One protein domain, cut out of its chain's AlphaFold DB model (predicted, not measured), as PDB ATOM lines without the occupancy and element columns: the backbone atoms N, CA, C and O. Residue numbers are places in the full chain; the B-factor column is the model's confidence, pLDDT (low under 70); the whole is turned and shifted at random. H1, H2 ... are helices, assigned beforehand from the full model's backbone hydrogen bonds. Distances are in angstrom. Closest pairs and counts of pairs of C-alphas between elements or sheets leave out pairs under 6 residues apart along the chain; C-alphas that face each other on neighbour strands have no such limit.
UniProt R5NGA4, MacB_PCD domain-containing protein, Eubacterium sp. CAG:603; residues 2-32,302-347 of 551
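AT A GLANCE: This is residues 2 to 32 and 302 to 347 of the 551 residues of the protein "MacB_PCD domain-containing protein" of Eubacterium sp. CAG:603 (UniProt R5NGA4). Three long helices make a flat, open frame with few contacts: H1 stands almost alone, H2 begins near its middle, and H2 and H3 meet near their ends in a corner. The printed part has 77 residues, all helix by class, in the order H1, H2, H3. It is extended, with a radius of gyration of the C-alphas of 20.6 A and spans of 53 by 45 by 15 A.

HOW THE PARTS SIT: H1, residues 2 to 31, and H2, residues 302 to 318, are close but not clearly touching; their closest C-alphas, of Ala 14 and Cys 304, are 7.3 A apart. They run opposite ways at a shallow tilt of 25 degrees. H2 and H3, residues 320 to 344, are close but not clearly touching, with the C-alphas of Leu 316 and Ile 323 closest at 6.1 A. They run opposite ways at a steep tilt of 64 degrees. H1 and H3 are apart. Every O i to N i+4 pair is within hydrogen-bond range in H2 and H3, and 24 of 26 in H1.

IN THESE COORDINATES: H1 begins at C-alpha 2 (-7.066, 10.161, 26.228) and is 42.8 A long; H2 is 24.3 A. H3, 32.6 A, ends at C-alpha 344 (-24.213, -36.926, 19.901).

THE WHOLE: Residues 33 to 301 are not printed; C-alphas 32 and 302 are 29.7 A apart across this cut. The link from H2 to H3 is tight. Residues 318 to 331 and 333 to 347 have pLDDT under 70.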
ATOM      1  N   LYS A   2      -8.188  10.541  25.329       74.12
ATOM      2  CA  LYS A   2      -7.066  10.161  26.228       74.12
ATOM      3  C   LYS A   2      -7.184   8.755  26.850       74.12
ATOM      4  O   LYS A   2      -6.210   8.012  26.855       74.12
ATOM      5  N   ASP A   3      -8.369   8.352  27.312       75.00
ATOM      6  CA  ASP A   3      -8.572   7.015  27.909       75.00
ATOM      7  C   ASP A   3      -8.566   5.865  26.901       75.00
ATOM      8  O   ASP A   3      -8.231   4.734  27.249       75.00
ATOM      9  N   PHE A   4      -8.931   6.145  25.651       71.25
ATOM     10  CA  PHE A   4      -8.868   5.173  24.563       71.25
ATOM     11  C   PHE A   4      -7.409   4.926  24.162       71.25
ATOM     12  O   PHE A   4      -6.965   3.782  24.139       71.25
ATOM     13  N   ILE A   5      -6.633   6.004  24.009       76.50
ATOM     14  CA  ILE A   5      -5.190   5.950  23.737       76.50
ATOM     15  C   ILE A   5      -4.446   5.212  24.863       76.50
ATOM     16  O   ILE A   5      -3.679   4.292  24.594       76.50
ATOM     17  N   LYS A   6      -4.741   5.510  26.139       79.19
ATOM     18  CA  LYS A   6      -4.153   4.786  27.284       79.19
ATOM     19  C   LYS A   6      -4.443   3.279  27.270       79.19
ATOM     20  O   LYS A   6      -3.634   2.509  27.779       79.19
ATOM     21  N   ARG A   7      -5.590   2.840  26.742       79.12
ATOM     22  CA  ARG A   7      -5.919   1.408  26.626       79.12
ATOM     23  C   ARG A   7      -5.133   0.746  25.506       79.12
ATOM     24  O   ARG A   7      -4.588  -0.324  25.739       79.12
ATOM     25  N   ILE A   8      -5.040   1.396  24.348       78.62
ATOM     26  CA  ILE A   8      -4.242   0.906  23.217       78.62
ATOM     27  C   ILE A   8      -2.784   0.726  23.637       78.62
ATOM     28  O   ILE A   8      -2.234  -0.350  23.439       78.62
ATOM     29  N   ILE A   9      -2.199   1.722  24.311       83.00
ATOM     30  CA  ILE A   9      -0.814   1.645  24.801       83.00
ATOM     31  C   ILE A   9      -0.624   0.445  25.738       83.00
ATOM     32  O   ILE A   9       0.348  -0.286  25.602       83.00
ATOM     33  N   LYS A  10      -1.563   0.180  26.656       82.38
ATOM     34  CA  LYS A  10      -1.468  -0.977  27.565       82.38
ATOM     35  C   LYS A  10      -1.492  -2.318  26.832       82.38
ATOM     36  O   LYS A  10      -0.728  -3.205  27.192       82.38
ATOM     37  N   TYR A  11      -2.356  -2.469  25.828       82.12
ATOM     38  CA  TYR A  11      -2.406  -3.697  25.033       82.12
ATOM     39  C   TYR A  11      -1.163  -3.854  24.159       82.12
ATOM     40  O   TYR A  11      -0.611  -4.945  24.100       82.12
ATOM     41  N   ALA A  12      -0.677  -2.764  23.562       83.19
ATOM     42  CA  ALA A  12       0.565  -2.771  22.798       83.19
ATOM     43  C   ALA A  12       1.757  -3.203  23.667       83.19
ATOM     44  O   ALA A  12       2.505  -4.086  23.270       83.19
ATOM     45  N   VAL A  13       1.885  -2.664  24.886       88.50
ATOM     46  CA  VAL A  13       2.935  -3.073  25.836       88.50
ATOM     47  C   VAL A  13       2.815  -4.553  26.204       88.50
ATOM     48  O   VAL A  13       3.817  -5.255  26.199       88.50
ATOM     49  N   ALA A  14       1.608  -5.054  26.483       85.44
ATOM     50  CA  ALA A  14       1.403  -6.467  26.805       85.44
ATOM     51  C   ALA A  14       1.790  -7.402  25.645       85.44
ATOM     52  O   ALA A  14       2.426  -8.426  25.872       85.44
ATOM     53  N   VAL A  15       1.449  -7.030  24.407       86.69
ATOM     54  CA  VAL A  15       1.836  -7.782  23.205       86.69
ATOM     55  C   VAL A  15       3.352  -7.762  23.015       86.69
ATOM     56  O   VAL A  15       3.947  -8.813  22.814       86.69
ATOM     57  N   ILE A  16       3.995  -6.599  23.152       88.62
ATOM     58  CA  ILE A  16       5.460  -6.482  23.062       88.62
ATOM     59  C   ILE A  16       6.141  -7.370  24.113       88.62
ATOM     60  O   ILE A  16       7.078  -8.095  23.791       88.62
ATOM     61  N   LEU A  17       5.643  -7.363  25.351       91.12
ATOM     62  CA  LEU A  17       6.189  -8.181  26.435       91.12
ATOM     63  C   LEU A  17       6.027  -9.691  26.192       91.12
ATOM     64  O   LEU A  17       6.879 -10.451  26.638       91.12
ATOM     65  N   LEU A  18       4.989 -10.127  25.470       91.12
ATOM     66  CA  LEU A  18       4.829 -11.531  25.060       91.12
ATOM     67  C   LEU A  18       5.775 -11.929  23.919       91.12
ATOM     68  O   LEU A  18       6.181 -13.082  23.841       91.12
ATOM     69  N   ILE A  19       6.154 -10.989  23.051       92.38
ATOM     70  CA  ILE A  19       7.027 -11.264  21.900       92.38
ATOM     71  C   ILE A  19       8.493 -11.425  22.326       92.38
ATOM     72  O   ILE A  19       9.206 -12.252  21.760       92.38
ATOM     73  N   ILE A  20       8.961 -10.658  23.317       93.50
ATOM     74  CA  ILE A  20      10.376 -10.657  23.731       93.50
ATOM     75  C   ILE A  20      10.889 -12.065  24.105       93.50
ATOM     76  O   ILE A  20      11.918 -12.462  23.560       93.50
ATOM     77  N   PRO A  21      10.207 -12.854  24.962       94.25
ATOM     78  CA  PRO A  21      10.625 -14.224  25.260       94.25
ATOM     79  C   PRO A  21      10.754 -15.124  24.029       94.25
ATOM     80  O   PRO A  21      11.738 -15.850  23.899       94.25
ATOM     81  N   VAL A  22       9.800 -15.027  23.100       93.00
ATOM     82  CA  VAL A  22       9.800 -15.801  21.852       93.00
ATOM     83  C   VAL A  22      11.010 -15.434  20.991       93.00
ATOM     84  O   VAL A  22      11.679 -16.316  20.454       93.00
ATOM     85  N   LEU A  23      11.341 -14.141  20.900       94.56
ATOM     86  CA  LEU A  23      12.535 -13.676  20.191       94.56
ATOM     87  C   LEU A  23      13.825 -14.189  20.836       94.56
ATOM     88  O   LEU A  23      14.734 -14.577  20.111       94.56
ATOM     89  N   ILE A  24      13.901 -14.232  22.170       94.25
ATOM     90  CA  ILE A  24      15.065 -14.775  22.885       94.25
ATOM     91  C   ILE A  24      15.248 -16.259  22.556       94.25
ATOM     92  O   ILE A  24      16.347 -16.663  22.189       94.25
ATOM     93  N   ILE A  25      14.181 -17.062  22.637       95.06
ATOM     94  CA  ILE A  25      14.244 -18.503  22.340       95.06
ATOM     95  C   ILE A  25      14.668 -18.731  20.884       95.06
ATOM     96  O   ILE A  25      15.578 -19.516  20.625       95.06
ATOM     97  N   ASN A  26      14.065 -18.005  19.938       94.50
ATOM     98  CA  ASN A  26      14.417 -18.111  18.522       94.50
ATOM     99  C   ASN A  26      15.852 -17.649  18.239       94.50
ATOM    100  O   ASN A  26      16.539 -18.259  17.426       94.50
ATOM    101  N   TYR A  27      16.329 -16.607  18.924       94.75
ATOM    102  CA  TYR A  27      17.714 -16.158  18.812       94.75
ATOM    103  C   TYR A  27      18.690 -17.244  19.281       94.75
ATOM    104  O   TYR A  27      19.654 -17.525  18.574       94.75
ATOM    105  N   GLN A  28      18.436 -17.886  20.426       94.06
ATOM    106  CA  GLN A  28      19.289 -18.987  20.893       94.06
ATOM    107  C   GLN A  28      19.247 -20.171  19.926       94.06
ATOM    108  O   GLN A  28      20.295 -20.682  19.548       94.06
ATOM    109  N   LYS A  29      18.048 -20.545  19.463       93.12
ATOM    110  CA  LYS A  29      17.848 -21.630  18.497       93.12
ATOM    111  C   LYS A  29      18.640 -21.414  17.206       93.12
ATOM    112  O   LYS A  29      19.299 -22.334  16.736       93.12
ATOM    113  N   ASN A  30      18.579 -20.216  16.633       91.44
ATOM    114  CA  ASN A  30      19.193 -19.928  15.335       91.44
ATOM    115  C   ASN A  30      20.717 -19.743  15.417       91.44
ATOM    116  O   ASN A  30      21.397 -19.963  14.423       91.44
ATOM    117  N   ASN A  31      21.250 -19.344  16.578       89.75
ATOM    118  CA  ASN A  31      22.691 -19.141  16.788       89.75
ATOM    119  C   ASN A  31      23.382 -20.327  17.483       89.75
ATOM    120  O   ASN A  31      24.559 -20.250  17.837       89.75
ATOM    121  N   ASP A  32      22.659 -21.412  17.754       90.69
ATOM    122  CA  ASP A  32      23.246 -22.653  18.246       90.69
ATOM    123  C   ASP A  32      23.595 -23.547  17.060       90.69
ATOM    124  O   ASP A  32      22.736 -24.132  16.396       90.69
ATOM    125  N   VAL A 302      -0.663 -15.338  31.677       93.50
ATOM    126  CA  VAL A 302      -1.598 -15.481  32.804       93.50
ATOM    127  C   VAL A 302      -2.100 -14.118  33.285       93.50
ATOM    128  O   VAL A 302      -3.308 -13.945  33.457       93.50
ATOM    129  N   ILE A 303      -1.220 -13.124  33.446       91.62
ATOM    130  CA  ILE A 303      -1.614 -11.760  33.842       91.62
ATOM    131  C   ILE A 303      -2.590 -11.157  32.820       91.62
ATOM    132  O   ILE A 303      -3.617 -10.582  33.201       91.62
ATOM    133  N   CYS A 304      -2.308 -11.318  31.525       89.19
ATOM    134  CA  CYS A 304      -3.178 -10.868  30.440       89.19
ATOM    135  C   CYS A 304      -4.554 -11.544  30.493       89.19
ATOM    136  O   CYS A 304      -5.577 -10.855  30.431       89.19
ATOM    137  N   ILE A 305      -4.596 -12.867  30.676       89.44
ATOM    138  CA  ILE A 305      -5.840 -13.638  30.798       89.44
ATOM    139  C   ILE A 305      -6.648 -13.165  32.011       89.44
ATOM    140  O   ILE A 305      -7.825 -12.835  31.867       89.44
ATOM    141  N   VAL A 306      -6.026 -13.050  33.189       90.38
ATOM    142  CA  VAL A 306      -6.691 -12.570  34.414       90.38
ATOM    143  C   VAL A 306      -7.267 -11.167  34.210       90.38
ATOM    144  O   VAL A 306      -8.416 -10.902  34.576       90.38
ATOM    145  N   TYR A 307      -6.517 -10.266  33.571       87.62
ATOM    146  CA  TYR A 307      -6.998  -8.921  33.257       87.62
ATOM    147  C   TYR A 307      -8.221  -8.936  32.323       87.62
ATOM    148  O   TYR A 307      -9.203  -8.227  32.583       87.62
ATOM    149  N   VAL A 308      -8.194  -9.758  31.266       86.12
ATOM    150  CA  VAL A 308      -9.322  -9.938  30.336       86.12
ATOM    151  C   VAL A 308     -10.540 -10.506  31.066       86.12
ATOM    152  O   VAL A 308     -11.634  -9.965  30.916       86.12
ATOM    153  N   VAL A 309     -10.358 -11.512  31.925       85.19
ATOM    154  CA  VAL A 309     -11.432 -12.109  32.735       85.19
ATOM    155  C   VAL A 309     -12.062 -11.073  33.671       85.19
ATOM    156  O   VAL A 309     -13.285 -10.938  33.702       85.19
ATOM    157  N   ILE A 310     -11.269 -10.260  34.378       87.25
ATOM    158  CA  ILE A 310     -11.792  -9.184  35.241       87.25
ATOM    159  C   ILE A 310     -12.601  -8.168  34.424       87.25
ATOM    160  O   ILE A 310     -13.657  -7.698  34.867       87.25
ATOM    161  N   LYS A 311     -12.119  -7.797  33.231       84.38
ATOM    162  CA  LYS A 311     -12.840  -6.888  32.328       84.38
ATOM    163  C   LYS A 311     -14.144  -7.496  31.836       84.38
ATOM    164  O   LYS A 311     -15.153  -6.790  31.851       84.38
ATOM    165  N   LEU A 312     -14.129  -8.776  31.477       79.31
ATOM    166  CA  LEU A 312     -15.312  -9.529  31.088       79.31
ATOM    167  C   LEU A 312     -16.329  -9.530  32.233       79.31
ATOM    168  O   LEU A 312     -17.453  -9.093  32.032       79.31
ATOM    169  N   ILE A 313     -15.926  -9.865  33.462       82.25
ATOM    170  CA  ILE A 313     -16.807  -9.845  34.643       82.25
ATOM    171  C   ILE A 313     -17.402  -8.449  34.892       82.25
ATOM    172  O   ILE A 313     -18.595  -8.327  35.167       82.25
ATOM    173  N   LYS A 314     -16.611  -7.372  34.774       82.69
ATOM    174  CA  LYS A 314     -17.122  -5.993  34.916       82.69
ATOM    175  C   LYS A 314     -18.118  -5.626  33.810       82.69
ATOM    176  O   LYS A 314     -19.101  -4.943  34.093       82.69
ATOM    177  N   LEU A 315     -17.881  -6.076  32.577       76.31
ATOM    178  CA  LEU A 315     -18.804  -5.903  31.454       76.31
ATOM    179  C   LEU A 315     -20.112  -6.677  31.698       76.31
ATOM    180  O   LEU A 315     -21.189  -6.093  31.572       76.31
ATOM    181  N   LEU A 316     -20.003  -7.934  32.148       71.62
ATOM    182  CA  LEU A 316     -21.113  -8.810  32.541       71.62
ATOM    183  C   LEU A 316     -21.970  -8.188  33.657       71.62
ATOM    184  O   LEU A 316     -23.193  -8.176  33.547       71.62
ATOM    185  N   LYS A 317     -21.353  -7.583  34.684       75.31
ATOM    186  CA  LYS A 317     -22.078  -6.878  35.758       75.31
ATOM    187  C   LYS A 317     -22.780  -5.600  35.280       75.31
ATOM    188  O   LYS A 317     -23.901  -5.341  35.704       75.31
ATOM    189  N   ARG A 318     -22.152  -4.798  34.408       69.62
ATOM    190  CA  ARG A 318     -22.705  -3.501  33.960       69.62
ATOM    191  C   ARG A 318     -23.881  -3.647  32.993       69.62
ATOM    192  O   ARG A 318     -24.776  -2.815  33.007       69.62
ATOM    193  N   ASN A 319     -23.884  -4.698  32.179       63.31
ATOM    194  CA  ASN A 319     -24.954  -5.000  31.228       63.31
ATOM    195  C   ASN A 319     -25.829  -6.170  31.711       63.31
ATOM    196  O   ASN A 319     -26.352  -6.912  30.887       63.31
ATOM    197  N   SER A 320     -25.983  -6.340  33.032       61.34
ATOM    198  CA  SER A 320     -26.604  -7.511  33.677       61.34
ATOM    199  C   SER A 320     -27.921  -7.965  33.036       61.34
ATOM    200  O   SER A 320     -28.118  -9.158  32.883       61.34
ATOM    201  N   GLU A 321     -28.794  -7.052  32.602       65.06
ATOM    202  CA  GLU A 321     -30.056  -7.366  31.907       65.06
ATOM    203  C   GLU A 321     -29.829  -7.979  30.512       65.06
ATOM    204  O   GLU A 321     -30.205  -9.121  30.255       65.06
ATOM    205  N   ASN A 322     -29.139  -7.260  29.619       64.44
ATOM    206  CA  ASN A 322     -28.834  -7.731  28.261       64.44
ATOM    207  C   ASN A 322     -27.924  -8.957  28.262       64.44
ATOM    208  O   ASN A 322     -28.031  -9.813  27.391       64.44
ATOM    209  N   ILE A 323     -27.039  -9.051  29.249       60.94
ATOM    210  CA  ILE A 323     -26.149 -10.182  29.429       60.94
ATOM    211  C   ILE A 323     -26.898 -11.336  30.053       60.94
ATOM    212  O   ILE A 323     -26.707 -12.412  29.544       60.94
ATOM    213  N   LYS A 324     -27.810 -11.182  31.019       62.50
ATOM    214  CA  LYS A 324     -28.704 -12.282  31.428       62.50
ATOM    215  C   LYS A 324     -29.532 -12.787  30.254       62.50
ATOM    216  O   LYS A 324     -29.692 -13.988  30.147       62.50
ATOM    217  N   LYS A 325     -29.976 -11.907  29.351       67.88
ATOM    218  CA  LYS A 325     -30.704 -12.263  28.119       67.88
ATOM    219  C   LYS A 325     -29.821 -12.972  27.082       67.88
ATOM    220  O   LYS A 325     -30.262 -13.897  26.408       67.88
ATOM    221  N   LEU A 326     -28.562 -12.552  26.954       62.81
ATOM    222  CA  LEU A 326     -27.571 -13.185  26.082       62.81
ATOM    223  C   LEU A 326     -27.057 -14.494  26.688       62.81
ATOM    224  O   LEU A 326     -26.912 -15.459  25.967       62.81
ATOM    225  N   PHE A 327     -26.821 -14.548  27.996       58.94
ATOM    226  CA  PHE A 327     -26.404 -15.719  28.761       58.94
ATOM    227  C   PHE A 327     -27.555 -16.697  28.905       58.94
ATOM    228  O   PHE A 327     -27.272 -17.875  28.954       58.94
ATOM    229  N   SER A 328     -28.821 -16.265  28.938       65.69
ATOM    230  CA  SER A 328     -29.981 -17.155  28.859       65.69
ATOM    231  C   SER A 328     -30.127 -17.707  27.451       65.69
ATOM    232  O   SER A 328     -30.288 -18.906  27.328       65.69
ATOM    233  N   LYS A 329     -29.943 -16.895  26.399       69.31
ATOM    234  CA  LYS A 329     -29.878 -17.385  25.011       69.31
ATOM    235  C   LYS A 329     -28.687 -18.302  24.759       69.31
ATOM    236  O   LYS A 329     -28.813 -19.273  24.031       69.31
ATOM    237  N   VAL A 330     -27.527 -18.000  25.337       68.00
ATOM    238  CA  VAL A 330     -26.313 -18.811  25.234       68.00
ATOM    239  C   VAL A 330     -26.440 -20.033  26.124       68.00
ATOM    240  O   VAL A 330     -26.041 -21.082  25.679       68.00
ATOM    241  N   LEU A 331     -27.030 -19.966  27.318       63.53
ATOM    242  CA  LEU A 331     -27.340 -21.134  28.150       63.53
ATOM    243  C   LEU A 331     -28.435 -21.979  27.529       63.53
ATOM    244  O   LEU A 331     -28.379 -23.177  27.706       63.53
ATOM    245  N   GLU A 332     -29.404 -21.413  26.818       71.12
ATOM    246  CA  GLU A 332     -30.360 -22.168  26.012       71.12
ATOM    247  C   GLU A 332     -29.651 -22.780  24.818       71.12
ATOM    248  O   GLU A 332     -29.796 -23.967  24.618       71.12
ATOM    249  N   ALA A 333     -28.802 -22.047  24.096       67.25
ATOM    250  CA  ALA A 333     -28.031 -22.578  22.972       67.25
ATOM    251  C   ALA A 333     -26.954 -23.585  23.405       67.25
ATOM    252  O   ALA A 333     -26.615 -24.478  22.640       67.25
ATOM    253  N   VAL A 334     -26.415 -23.457  24.618       66.69
ATOM    254  CA  VAL A 334     -25.420 -24.335  25.243       66.69
ATOM    255  C   VAL A 334     -26.114 -25.491  25.935       66.69
ATOM    256  O   VAL A 334     -25.599 -26.582  25.830       66.69
ATOM    257  N   LYS A 335     -27.282 -25.328  26.567       64.19
ATOM    258  CA  LYS A 335     -28.118 -26.450  27.025       64.19
ATOM    259  C   LYS A 335     -28.646 -27.227  25.837       64.19
ATOM    260  O   LYS A 335     -28.584 -28.433  25.903       64.19
ATOM    261  N   TYR A 336     -29.055 -26.556  24.766       62.75
ATOM    262  CA  TYR A 336     -29.424 -27.143  23.482       62.75
ATOM    263  C   TYR A 336     -28.224 -27.832  22.831       62.75
ATOM    264  O   TYR A 336     -28.340 -28.963  22.389       62.75
ATOM    265  N   LYS A 337     -27.029 -27.221  22.832       61.00
ATOM    266  CA  LYS A 337     -25.798 -27.876  22.356       61.00
ATOM    267  C   LYS A 337     -25.293 -28.971  23.288       61.00
ATOM    268  O   LYS A 337     -24.644 -29.864  22.788       61.00
ATOM    269  N   LEU A 338     -25.526 -28.919  24.598       53.41
ATOM    270  CA  LEU A 338     -25.100 -29.923  25.583       53.41
ATOM    271  C   LEU A 338     -26.099 -31.073  25.663       53.41
ATOM    272  O   LEU A 338     -25.673 -32.197  25.879       53.41
ATOM    273  N   SER A 339     -27.394 -30.813  25.470       54.12
ATOM    274  CA  SER A 339     -28.418 -31.836  25.260       54.12
ATOM    275  C   SER A 339     -28.175 -32.517  23.921       54.12
ATOM    276  O   SER A 339     -28.082 -33.734  23.896       54.12
ATOM    277  N   ARG A 340     -27.881 -31.742  22.869       48.50
ATOM    278  CA  ARG A 340     -27.453 -32.269  21.571       48.50
ATOM    279  C   ARG A 340     -26.086 -32.956  21.635       48.50
ATOM    280  O   ARG A 340     -25.901 -33.939  20.954       48.50
ATOM    281  N   LYS A 341     -25.133 -32.510  22.469       42.41
ATOM    282  CA  LYS A 341     -23.826 -33.176  22.668       42.41
ATOM    283  C   LYS A 341     -23.956 -34.466  23.484       42.41
ATOM    284  O   LYS A 341     -23.220 -35.403  23.228       42.41
ATOM    285  N   LYS A 342     -24.901 -34.528  24.430       41.97
ATOM    286  CA  LYS A 342     -25.280 -35.768  25.126       41.97
ATOM    287  C   LYS A 342     -26.084 -36.732  24.245       41.97
ATOM    288  O   LYS A 342     -26.026 -37.926  24.506       41.97
ATOM    289  N   GLU A 343     -26.813 -36.241  23.243       44.34
ATOM    290  CA  GLU A 343     -27.385 -37.069  22.165       44.34
ATOM    291  C   GLU A 343     -26.315 -37.511  21.149       44.34
ATOM    292  O   GLU A 343     -26.339 -38.648  20.712       44.34
ATOM    293  N   VAL A 344     -25.328 -36.663  20.841       46.50
ATOM    294  CA  VAL A 344     -24.213 -36.926  19.901       46.50
ATOM    295  C   VAL A 344     -23.138 -37.860  20.476       46.50
ATOM    296  O   VAL A 344     -22.523 -38.617  19.744       46.50
ATOM    297  N   GLU A 345     -22.926 -37.895  21.796       45.22
ATOM    298  CA  GLU A 345     -22.145 -38.977  22.434       45.22
ATOM    299  C   GLU A 345     -22.898 -40.327  22.450       45.22
ATOM    300  O   GLU A 345     -22.326 -41.327  22.873       45.22
ATOM    301  N   ARG A 346     -24.157 -40.353  21.986       47.62
ATOM    302  CA  ARG A 346     -25.031 -41.531  21.869       47.62
ATOM    303  C   ARG A 346     -25.402 -41.883  20.420       47.62
ATOM    304  O   ARG A 346     -26.280 -42.717  20.231       47.62
ATOM    305  N   SER A 347     -24.807 -41.247  19.406       56.94
ATOM    306  CA  SER A 347     -25.127 -41.590  18.017       56.94
ATOM    307  C   SER A 347     -24.452 -42.911  17.638       56.94
ATOM    308  O   SER A 347     -23.221 -43.027  17.589       56.94
TER     309      SER A 347